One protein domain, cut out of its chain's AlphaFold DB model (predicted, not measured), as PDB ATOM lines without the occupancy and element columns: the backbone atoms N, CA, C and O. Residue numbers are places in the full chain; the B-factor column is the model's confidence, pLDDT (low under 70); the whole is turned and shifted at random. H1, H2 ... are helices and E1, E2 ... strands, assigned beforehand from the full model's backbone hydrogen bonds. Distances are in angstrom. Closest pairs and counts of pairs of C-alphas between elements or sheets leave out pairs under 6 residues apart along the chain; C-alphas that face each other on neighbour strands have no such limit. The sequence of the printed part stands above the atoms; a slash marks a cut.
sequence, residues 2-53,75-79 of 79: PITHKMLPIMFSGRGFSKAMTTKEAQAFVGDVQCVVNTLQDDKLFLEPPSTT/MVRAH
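AT A GLANCE: This is residues 2 to 53 and 75 to 79 of the 79 residues of an uncharacterized protein of Haplochromis burtoni (UniProt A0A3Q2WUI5). Two small three-stranded sheets form a sandwich, face to face with their strands crossed at 59 degrees, E1 E5 E4 in one and E3 E2 E6 in the other. Residues 2 to 7 run out as a tail at one end, and the short helix H1 lies at the other. The printed part has 57 residues, under half in named elements, in the order E1 H1 E2 E3 E4 E5 E6; both sheets are antiparallel and the class is mostly strand. It is only just compact, close to loose, with a radius of gyration of the C-alphas of 12.0 A and spans of 41 by 20 by 16 A.

IN THESE COORDINATES: E1, residues 10 to 13, begins at C-alpha 10 (-18.609, -36.892, -43.848) and is 10.2 A long. H1 is residues 17 to 20, 4.9 A. E2, residues 26 to 30, is 13.6 A; E3, residues 33 to 35, 6.5 A; E4, residues 37 to 40, 7.3 A; E5, residues 44 to 47, 10.2 A. E6, residues 75 to 78, is 10.5 A and ends at C-alpha 78 (-6.836, -29.246, -54.855).

HOW THE PARTS SIT: E5 is the inner strand between E1, with N 12 and O 45 at 2.8 A, and E4, with N 38 and O 46 at 2.9 A; E4 and E5 are a hairpin. H1 only grazes this sheet, with residues 17 to 18; it is too short for an O i to N i+4 pair, and its one O i to N i+3 pair is within hydrogen-bond range. E2 is inner between E3, its hairpin partner, with N 35 and O 28 at 2.8 A, and E6, with N 27 and O 77 at 2.8 A. E3 runs on into E4 at 45 degrees. Between the sheets, the closest C-alphas of E2 and E4 are those of Ala 28 and Val 37, 6.7 A apart.

THE WHOLE: The C-alphas of Pro 2 and Lys 19, the two farthest apart, are 41.4 A apart. Residues 54 to 74 are not printed, and C-alphas 53 and 75 are 16.0 A apart across the cut; the links printed whole are tight. Residues 2 to 7 have pLDDT under 70.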
ATOM      1  N   PRO A   2     -18.508 -58.743 -34.407       44.34
ATOM      2  CA  PRO A   2     -18.145 -57.401 -33.985       44.34
ATOM      3  C   PRO A   2     -18.856 -56.436 -34.932       44.34
ATOM      4  O   PRO A   2     -18.673 -56.506 -36.147       44.34
ATOM      5  N   ILE A   3     -19.714 -55.580 -34.383       49.84
ATOM      6  CA  ILE A   3     -20.264 -54.448 -35.119       49.84
ATOM      7  C   ILE A   3     -19.052 -53.577 -35.419       49.84
ATOM      8  O   ILE A   3     -18.541 -52.882 -34.544       49.84
ATOM      9  N   THR A   4     -18.508 -53.683 -36.630       54.12
ATOM     10  CA  THR A   4     -17.534 -52.708 -37.100       54.12
ATOM     11  C   THR A   4     -18.286 -51.387 -37.071       54.12
ATOM     12  O   THR A   4     -19.225 -51.214 -37.847       54.12
ATOM     13  N   HIS A   5     -17.957 -50.502 -36.128       59.12
ATOM     14  CA  HIS A   5     -18.497 -49.148 -36.082       59.12
ATOM     15  C   HIS A   5     -17.998 -48.420 -37.334       59.12
ATOM     16  O   HIS A   5     -17.007 -47.698 -37.300       59.12
ATOM     17  N   LYS A   6     -18.639 -48.675 -38.479       61.69
ATOM     18  CA  LYS A   6     -18.424 -47.913 -39.699       61.69
ATOM     19  C   LYS A   6     -19.018 -46.543 -39.432       61.69
ATOM     20  O   LYS A   6     -20.233 -46.361 -39.466       61.69
ATOM     21  N   MET A   7     -18.140 -45.621 -39.066       68.69
ATOM     22  CA  MET A   7     -18.460 -44.212 -38.937       68.69
ATOM     23  C   MET A   7     -19.089 -43.735 -40.257       68.69
ATOM     24  O   MET A   7     -18.733 -44.208 -41.338       68.69
ATOM     25  N   LEU A   8     -20.114 -42.889 -40.165       78.38
ATOM     26  CA  LEU A   8     -20.848 -42.432 -41.344       78.38
ATOM     27  C   LEU A   8     -19.965 -41.515 -42.207       78.38
ATOM     28  O   LEU A   8     -19.120 -40.808 -41.653       78.38
ATOM     29  N   PRO A   9     -20.170 -41.486 -43.538       81.75
ATOM     30  CA  PRO A   9     -19.443 -40.581 -44.421       81.75
ATOM     31  C   PRO A   9     -19.625 -39.121 -44.003       81.75
ATOM     32  O   PRO A   9     -20.735 -38.698 -43.670       81.75
ATOM     33  N   ILE A  10     -18.547 -38.339 -44.071       88.06
ATOM     34  CA  ILE A  10     -18.609 -36.892 -43.848       88.06
ATOM     35  C   ILE A  10     -19.051 -36.244 -45.163       88.06
ATOM     36  O   ILE A  10     -18.447 -36.491 -46.209       88.06
ATOM     37  N   MET A  11     -20.109 -35.432 -45.116       89.75
ATOM     38  CA  MET A  11     -20.662 -34.739 -46.280       89.75
ATOM     39  C   MET A  11     -20.391 -33.239 -46.187       89.75
ATOM     40  O   MET A  11     -20.731 -32.598 -45.194       89.75
ATOM     41  N   PHE A  12     -19.853 -32.680 -47.266       88.62
ATOM     42  CA  PHE A  12     -19.724 -31.245 -47.477       88.62
ATOM     43  C   PHE A  12     -20.735 -30.801 -48.515       88.62
ATOM     44  O   PHE A  12     -20.912 -31.472 -49.531       88.62
ATOM     45  N   SER A  13     -21.348 -29.651 -48.268       92.44
ATOM     46  CA  SER A  13     -22.239 -28.993 -49.216       92.44
ATOM     47  C   SER A  13     -21.589 -27.711 -49.717       92.44
ATOM     48  O   SER A  13     -20.963 -26.976 -48.952       92.44
ATOM     49  N   GLY A  14     -21.764 -27.421 -50.997       91.06
ATOM     50  CA  GLY A  14     -21.262 -26.215 -51.641       91.06
ATOM     51  C   GLY A  14     -21.821 -26.093 -53.048       91.06
ATOM     52  O   GLY A  14     -22.930 -26.550 -53.312       91.06
ATOM     53  N   ARG A  15     -21.090 -25.424 -53.940       94.81
ATOM     54  CA  ARG A  15     -21.460 -25.263 -55.354       94.81
ATOM     55  C   ARG A  15     -20.212 -25.191 -56.219       94.81
ATOM     56  O   ARG A  15     -19.209 -24.622 -55.790       94.81
ATOM     57  N   GLY A  16     -20.312 -25.675 -57.454       93.94
ATOM     58  CA  GLY A  16     -19.240 -25.568 -58.437       93.94
ATOM     59  C   GLY A  16     -18.046 -26.482 -58.176       93.94
ATOM     60  O   GLY A  16     -17.017 -26.292 -58.823       93.94
ATOM     61  N   PHE A  17     -18.137 -27.460 -57.265       92.75
ATOM     62  CA  PHE A  17     -17.005 -28.345 -56.965       92.75
ATOM     63  C   PHE A  17     -16.527 -29.074 -58.218       92.75
ATOM     64  O   PHE A  17     -15.328 -29.142 -58.458       92.75
ATOM     65  N   SER A  18     -17.463 -29.526 -59.057       92.12
ATOM     66  CA  SER A  18     -17.158 -30.249 -60.295       92.12
ATOM     67  C   SER A  18     -16.400 -29.406 -61.326       92.12
ATOM     68  O   SER A  18     -15.722 -29.952 -62.192       92.12
ATOM     69  N   LYS A  19     -16.500 -28.073 -61.228       92.69
ATOM     70  CA  LYS A  19     -15.745 -27.121 -62.053       92.69
ATOM     71  C   LYS A  19     -14.436 -26.688 -61.403       92.69
ATOM     72  O   LYS A  19     -13.524 -26.282 -62.112       92.69
ATOM     73  N   ALA A  20     -14.373 -26.712 -60.074       91.62
ATOM     74  CA  ALA A  20     -13.225 -26.244 -59.311       91.62
ATOM     75  C   ALA A  20     -12.140 -27.317 -59.155       91.62
ATOM     76  O   ALA A  20     -10.970 -26.962 -59.046       91.62
ATOM     77  N   MET A  21     -12.514 -28.601 -59.105       93.38
ATOM     78  CA  MET A  21     -11.575 -29.701 -58.868       93.38
ATOM     79  C   MET A  21     -12.142 -31.071 -59.272       93.38
ATOM     80  O   MET A  21     -13.357 -31.269 -59.340       93.38
ATOM     81  N   THR A  22     -11.262 -32.055 -59.461       92.06
ATOM     82  CA  THR A  22     -11.643 -33.468 -59.618       92.06
ATOM     83  C   THR A  22     -11.366 -34.283 -58.354       92.06
ATOM     84  O   THR A  22     -10.569 -33.894 -57.504       92.06
ATOM     85  N   THR A  23     -11.962 -35.474 -58.236       90.25
ATOM     86  CA  THR A  23     -11.684 -36.407 -57.125       90.25
ATOM     87  C   THR A  23     -10.202 -36.787 -57.015       90.25
ATOM     88  O   THR A  23      -9.729 -37.056 -55.920       90.25
ATOM     89  N   LYS A  24      -9.460 -36.808 -58.133       89.81
ATOM     90  CA  LYS A  24      -8.032 -37.173 -58.149       89.81
ATOM     91  C   LYS A  24      -7.133 -36.068 -57.601       89.81
ATOM     92  O   LYS A  24      -6.112 -36.363 -56.995       89.81
ATOM     93  N   GLU A  25      -7.507 -34.818 -57.843       91.50
ATOM     94  CA  GLU A  25      -6.779 -33.636 -57.368       91.50
ATOM     95  C   GLU A  25      -7.206 -33.264 -55.944       91.50
ATOM     96  O   GLU A  25      -6.457 -32.625 -55.209       91.50
ATOM     97  N   ALA A  26      -8.414 -33.663 -55.536       93.25
ATOM     98  CA  ALA A  26      -8.952 -33.364 -54.224       93.25
ATOM     99  C   ALA A  26      -8.214 -34.112 -53.109       93.25
ATOM    100  O   ALA A  26      -8.203 -35.338 -53.030       93.25
ATOM    101  N   GLN A  27      -7.668 -33.339 -52.179       93.81
ATOM    102  CA  GLN A  27      -7.151 -33.810 -50.906       93.81
ATOM    103  C   GLN A  27      -8.032 -33.272 -49.786       93.81
ATOM    104  O   GLN A  27      -8.361 -32.084 -49.764       93.81
ATOM    105  N   ALA A  28      -8.376 -34.133 -48.833       93.06
ATOM    106  CA  ALA A  28      -9.157 -33.756 -47.670       93.06
ATOM    107  C   ALA A  28      -8.470 -34.190 -46.380       93.06
ATOM    108  O   ALA A  28      -7.832 -35.241 -46.333       93.06
ATOM    109  N   PHE A  29      -8.618 -33.380 -45.338       92.38
ATOM    110  CA  PHE A  29      -8.010 -33.598 -44.035       92.38
ATOM    111  C   PHE A  29      -9.017 -33.319 -42.924       92.38
ATOM    112  O   PHE A  29      -9.777 -32.351 -42.985       92.38
ATOM    113  N   VAL A  30      -8.984 -34.168 -41.901       90.31
ATOM    114  CA  VAL A  30      -9.617 -33.941 -40.603       90.31
ATOM    115  C   VAL A  30      -8.491 -33.836 -39.592       90.31
ATOM    116  O   VAL A  30      -7.813 -34.824 -39.329       90.31
ATOM    117  N   GLY A  31      -8.252 -32.644 -39.056       90.19
ATOM    118  CA  GLY A  31      -7.084 -32.382 -38.230       90.19
ATOM    119  C   GLY A  31      -5.784 -32.692 -38.979       90.19
ATOM    120  O   GLY A  31      -5.522 -32.133 -40.043       90.19
ATOM    121  N   ASP A  32      -4.989 -33.607 -38.431       89.88
ATOM    122  CA  ASP A  32      -3.748 -34.123 -39.017       89.88
ATOM    123  C   ASP A  32      -3.914 -35.408 -39.858       89.88
ATOM    124  O   ASP A  32      -2.924 -35.935 -40.370       89.88
ATOM    125  N   VAL A  33      -5.137 -35.920 -40.032       92.25
ATOM    126  CA  VAL A  33      -5.416 -37.170 -40.760       92.25
ATOM    127  C   VAL A  33      -5.958 -36.872 -42.155       92.25
ATOM    128  O   VAL A  33      -6.950 -36.162 -42.304       92.25
ATOM    129  N   GLN A  34      -5.339 -37.448 -43.189       93.06
ATOM    130  CA  GLN A  34      -5.860 -37.390 -44.556       93.06
ATOM    131  C   GLN A  34      -7.037 -38.359 -44.735       93.06
ATOM    132  O   GLN A  34      -6.964 -39.521 -44.335       93.06
ATOM    133  N   CYS A  35      -8.096 -37.890 -45.390       92.19
ATOM    134  CA  CYS A  35      -9.285 -38.668 -45.718       92.19
ATOM    135  C   CYS A  35      -9.419 -38.852 -47.231       92.19
ATOM    136  O   CYS A  35      -9.079 -37.965 -48.019       92.19
ATOM    137  N   VAL A  36      -9.950 -40.007 -47.632       92.31
ATOM    138  CA  VAL A  36     -10.220 -40.318 -49.038       92.31
ATOM    139  C   VAL A  36     -11.490 -39.596 -49.479       92.31
ATOM    140  O   VAL A  36     -12.525 -39.677 -48.816       92.31
ATOM    141  N   VAL A  37     -11.409 -38.892 -50.607       92.19
ATOM    142  CA  VAL A  37     -12.574 -38.315 -51.285       92.19
ATOM    143  C   VAL A  37     -13.186 -39.400 -52.167       92.19
ATOM    144  O   VAL A  37     -12.597 -39.780 -53.175       92.19
ATOM    145  N   ASN A  38     -14.369 -39.895 -51.808       89.75
ATOM    146  CA  ASN A  38     -15.022 -40.977 -52.555       89.75
ATOM    147  C   ASN A  38     -15.871 -40.452 -53.707       89.75
ATOM    148  O   ASN A  38     -15.850 -40.996 -54.809       89.75
ATOM    149  N   THR A  39     -16.617 -39.381 -53.446       91.19
ATOM    150  CA  THR A  39     -17.561 -38.817 -54.408       91.19
ATOM    151  C   THR A  39     -17.442 -37.308 -54.401       91.19
ATOM    152  O   THR A  39     -17.493 -36.680 -53.343       91.19
ATOM    153  N   LEU A  40     -17.347 -36.736 -55.596       93.06
ATOM    154  CA  LEU A  40     -17.438 -35.306 -55.834       93.06
ATOM    155  C   LEU A  40     -18.563 -35.064 -56.843       93.06
ATOM    156  O   LEU A  40     -18.519 -35.539 -57.974       93.06
ATOM    157  N   GLN A  41     -19.591 -34.362 -56.391       93.88
ATOM    158  CA  GLN A  41     -20.689 -33.820 -57.188       93.88
ATOM    159  C   GLN A  41     -20.541 -32.301 -57.233       93.88
ATOM    160  O   GLN A  41     -19.726 -31.743 -56.504       93.88
ATOM    161  N   ASP A  42     -21.318 -31.605 -58.064       94.88
ATOM    162  CA  ASP A  42     -21.196 -30.146 -58.162       94.88
ATOM    163  C   ASP A  42     -21.500 -29.422 -56.842       94.88
ATOM    164  O   ASP A  42     -20.879 -28.407 -56.526       94.88
ATOM    165  N   ASP A  43     -22.426 -29.971 -56.061       95.69
ATOM    166  CA  ASP A  43     -22.934 -29.397 -54.822       95.69
ATOM    167  C   ASP A  43     -22.515 -30.170 -53.566       95.69
ATOM    168  O   ASP A  43     -22.731 -29.686 -52.452       95.69
ATOM    169  N   LYS A  44     -21.922 -31.361 -53.720       93.81
ATOM    170  CA  LYS A  44     -21.593 -32.250 -52.601       93.81
ATOM    171  C   LYS A  44     -20.249 -32.932 -52.737       93.81
ATOM    172  O   LYS A  44     -19.869 -33.379 -53.815       93.81
ATOM    173  N   LEU A  45     -19.581 -33.112 -51.606       92.94
ATOM    174  CA  LEU A  45     -18.353 -33.889 -51.511       92.94
ATOM    175  C   LEU A  45     -18.447 -34.856 -50.331       92.94
ATOM    176  O   LEU A  45     -18.849 -34.467 -49.235       92.94
ATOM    177  N   PHE A  46     -18.114 -36.122 -50.573       93.19
ATOM    178  CA  PHE A  46     -18.201 -37.192 -49.581       93.19
ATOM    179  C   PHE A  46     -16.813 -37.731 -49.260       93.19
ATOM    180  O   PHE A  46     -16.081 -38.148 -50.162       93.19
ATOM    181  N   LEU A  47     -16.491 -37.757 -47.968       92.50
ATOM    182  CA  LEU A  47     -15.248 -38.311 -47.450       92.50
ATOM    183  C   LEU A  47     -15.488 -39.616 -46.706       92.50
ATOM    184  O   LEU A  47     -16.480 -39.763 -45.981       92.50
ATOM    185  N   GLU A  48     -14.518 -40.515 -46.814       91.38
ATOM    186  CA  GLU A  48     -14.398 -41.596 -45.848       91.38
ATOM    187  C   GLU A  48     -14.018 -41.042 -44.469       91.38
ATOM    188  O   GLU A  48     -13.184 -40.133 -44.370       91.38
ATOM    189  N   PRO A  49     -14.605 -41.587 -43.394       88.69
ATOM    190  CA  PRO A  49     -14.176 -41.275 -42.042       88.69
ATOM    191  C   PRO A  49     -12.680 -41.538 -41.839       88.69
ATOM    192  O   PRO A  49     -12.150 -42.502 -42.398       88.69
ATOM    193  N   PRO A  50     -12.004 -40.757 -40.982       90.12
ATOM    194  CA  PRO A  50     -10.640 -41.069 -40.587       90.12
ATOM    195  C   PRO A  50     -10.591 -42.440 -39.896       90.12
ATOM    196  O   PRO A  50     -11.391 -42.742 -39.009       90.12
ATOM    197  N   SER A  51      -9.636 -43.277 -40.300       87.56
ATOM    198  CA  SER A  51      -9.417 -44.612 -39.720       87.56
ATOM    199  C   SER A  51      -8.691 -44.574 -38.370       87.56
ATOM    200  O   SER A  51      -8.648 -45.574 -37.655       87.56
ATOM    201  N   THR A  52      -8.136 -43.417 -38.011       88.31
ATOM    202  CA  THR A  52      -7.431 -43.149 -36.755       88.31
ATOM    203  C   THR A  52      -7.968 -41.879 -36.114       88.31
ATOM    204  O   THR A  52      -8.372 -40.961 -36.823       88.31
ATOM    205  N   THR A  53      -7.921 -41.786 -34.784       88.44
ATOM    206  CA  THR A  53      -8.342 -40.582 -34.055       88.44
ATOM    207  C   THR A  53      -7.535 -39.359 -34.512       88.44
ATOM    208  O   THR A  53      -6.316 -39.357 -34.320       88.44
ATOM    209  N   MET A  75     -10.434 -29.588 -43.700       90.81
ATOM    210  CA  MET A  75      -9.865 -28.868 -44.846       90.81
ATOM    211  C   MET A  75      -9.959 -29.704 -46.123       90.81
ATOM    212  O   MET A  75      -9.578 -30.871 -46.129       90.81
ATOM    213  N   VAL A  76     -10.403 -29.087 -47.221       90.62
ATOM    214  CA  VAL A  76     -10.398 -29.674 -48.570       90.62
ATOM    215  C   VAL A  76      -9.645 -28.739 -49.511       90.62
ATOM    216  O   VAL A  76      -9.894 -27.533 -49.513       90.62
ATOM    217  N   ARG A  77      -8.719 -29.282 -50.305       92.19
ATOM    218  CA  ARG A  77      -7.905 -28.522 -51.267       92.19
ATOM    219  C   ARG A  77      -7.637 -29.325 -52.537       92.19
ATOM    220  O   ARG A  77      -7.632 -30.551 -52.492       92.19
ATOM    221  N   ALA A  78      -7.394 -28.636 -53.648       88.94
ATOM    222  CA  ALA A  78      -6.836 -29.246 -54.855       88.94
ATOM    223  C   ALA A  78      -5.302 -29.303 -54.745       88.94
ATOM    224  O   ALA A  78      -4.705 -28.409 -54.135       88.94
ATOM    225  N   HIS A  79      -4.688 -30.337 -55.312       83.25
ATOM    226  CA  HIS A  79      -3.239 -30.486 -55.444       83.25
ATOM    227  C   HIS A  79      -2.815 -30.437 -56.909       83.25
ATOM    228  O   HIS A  79      -3.451 -31.147 -57.718       83.25
TER     229      HIS A  79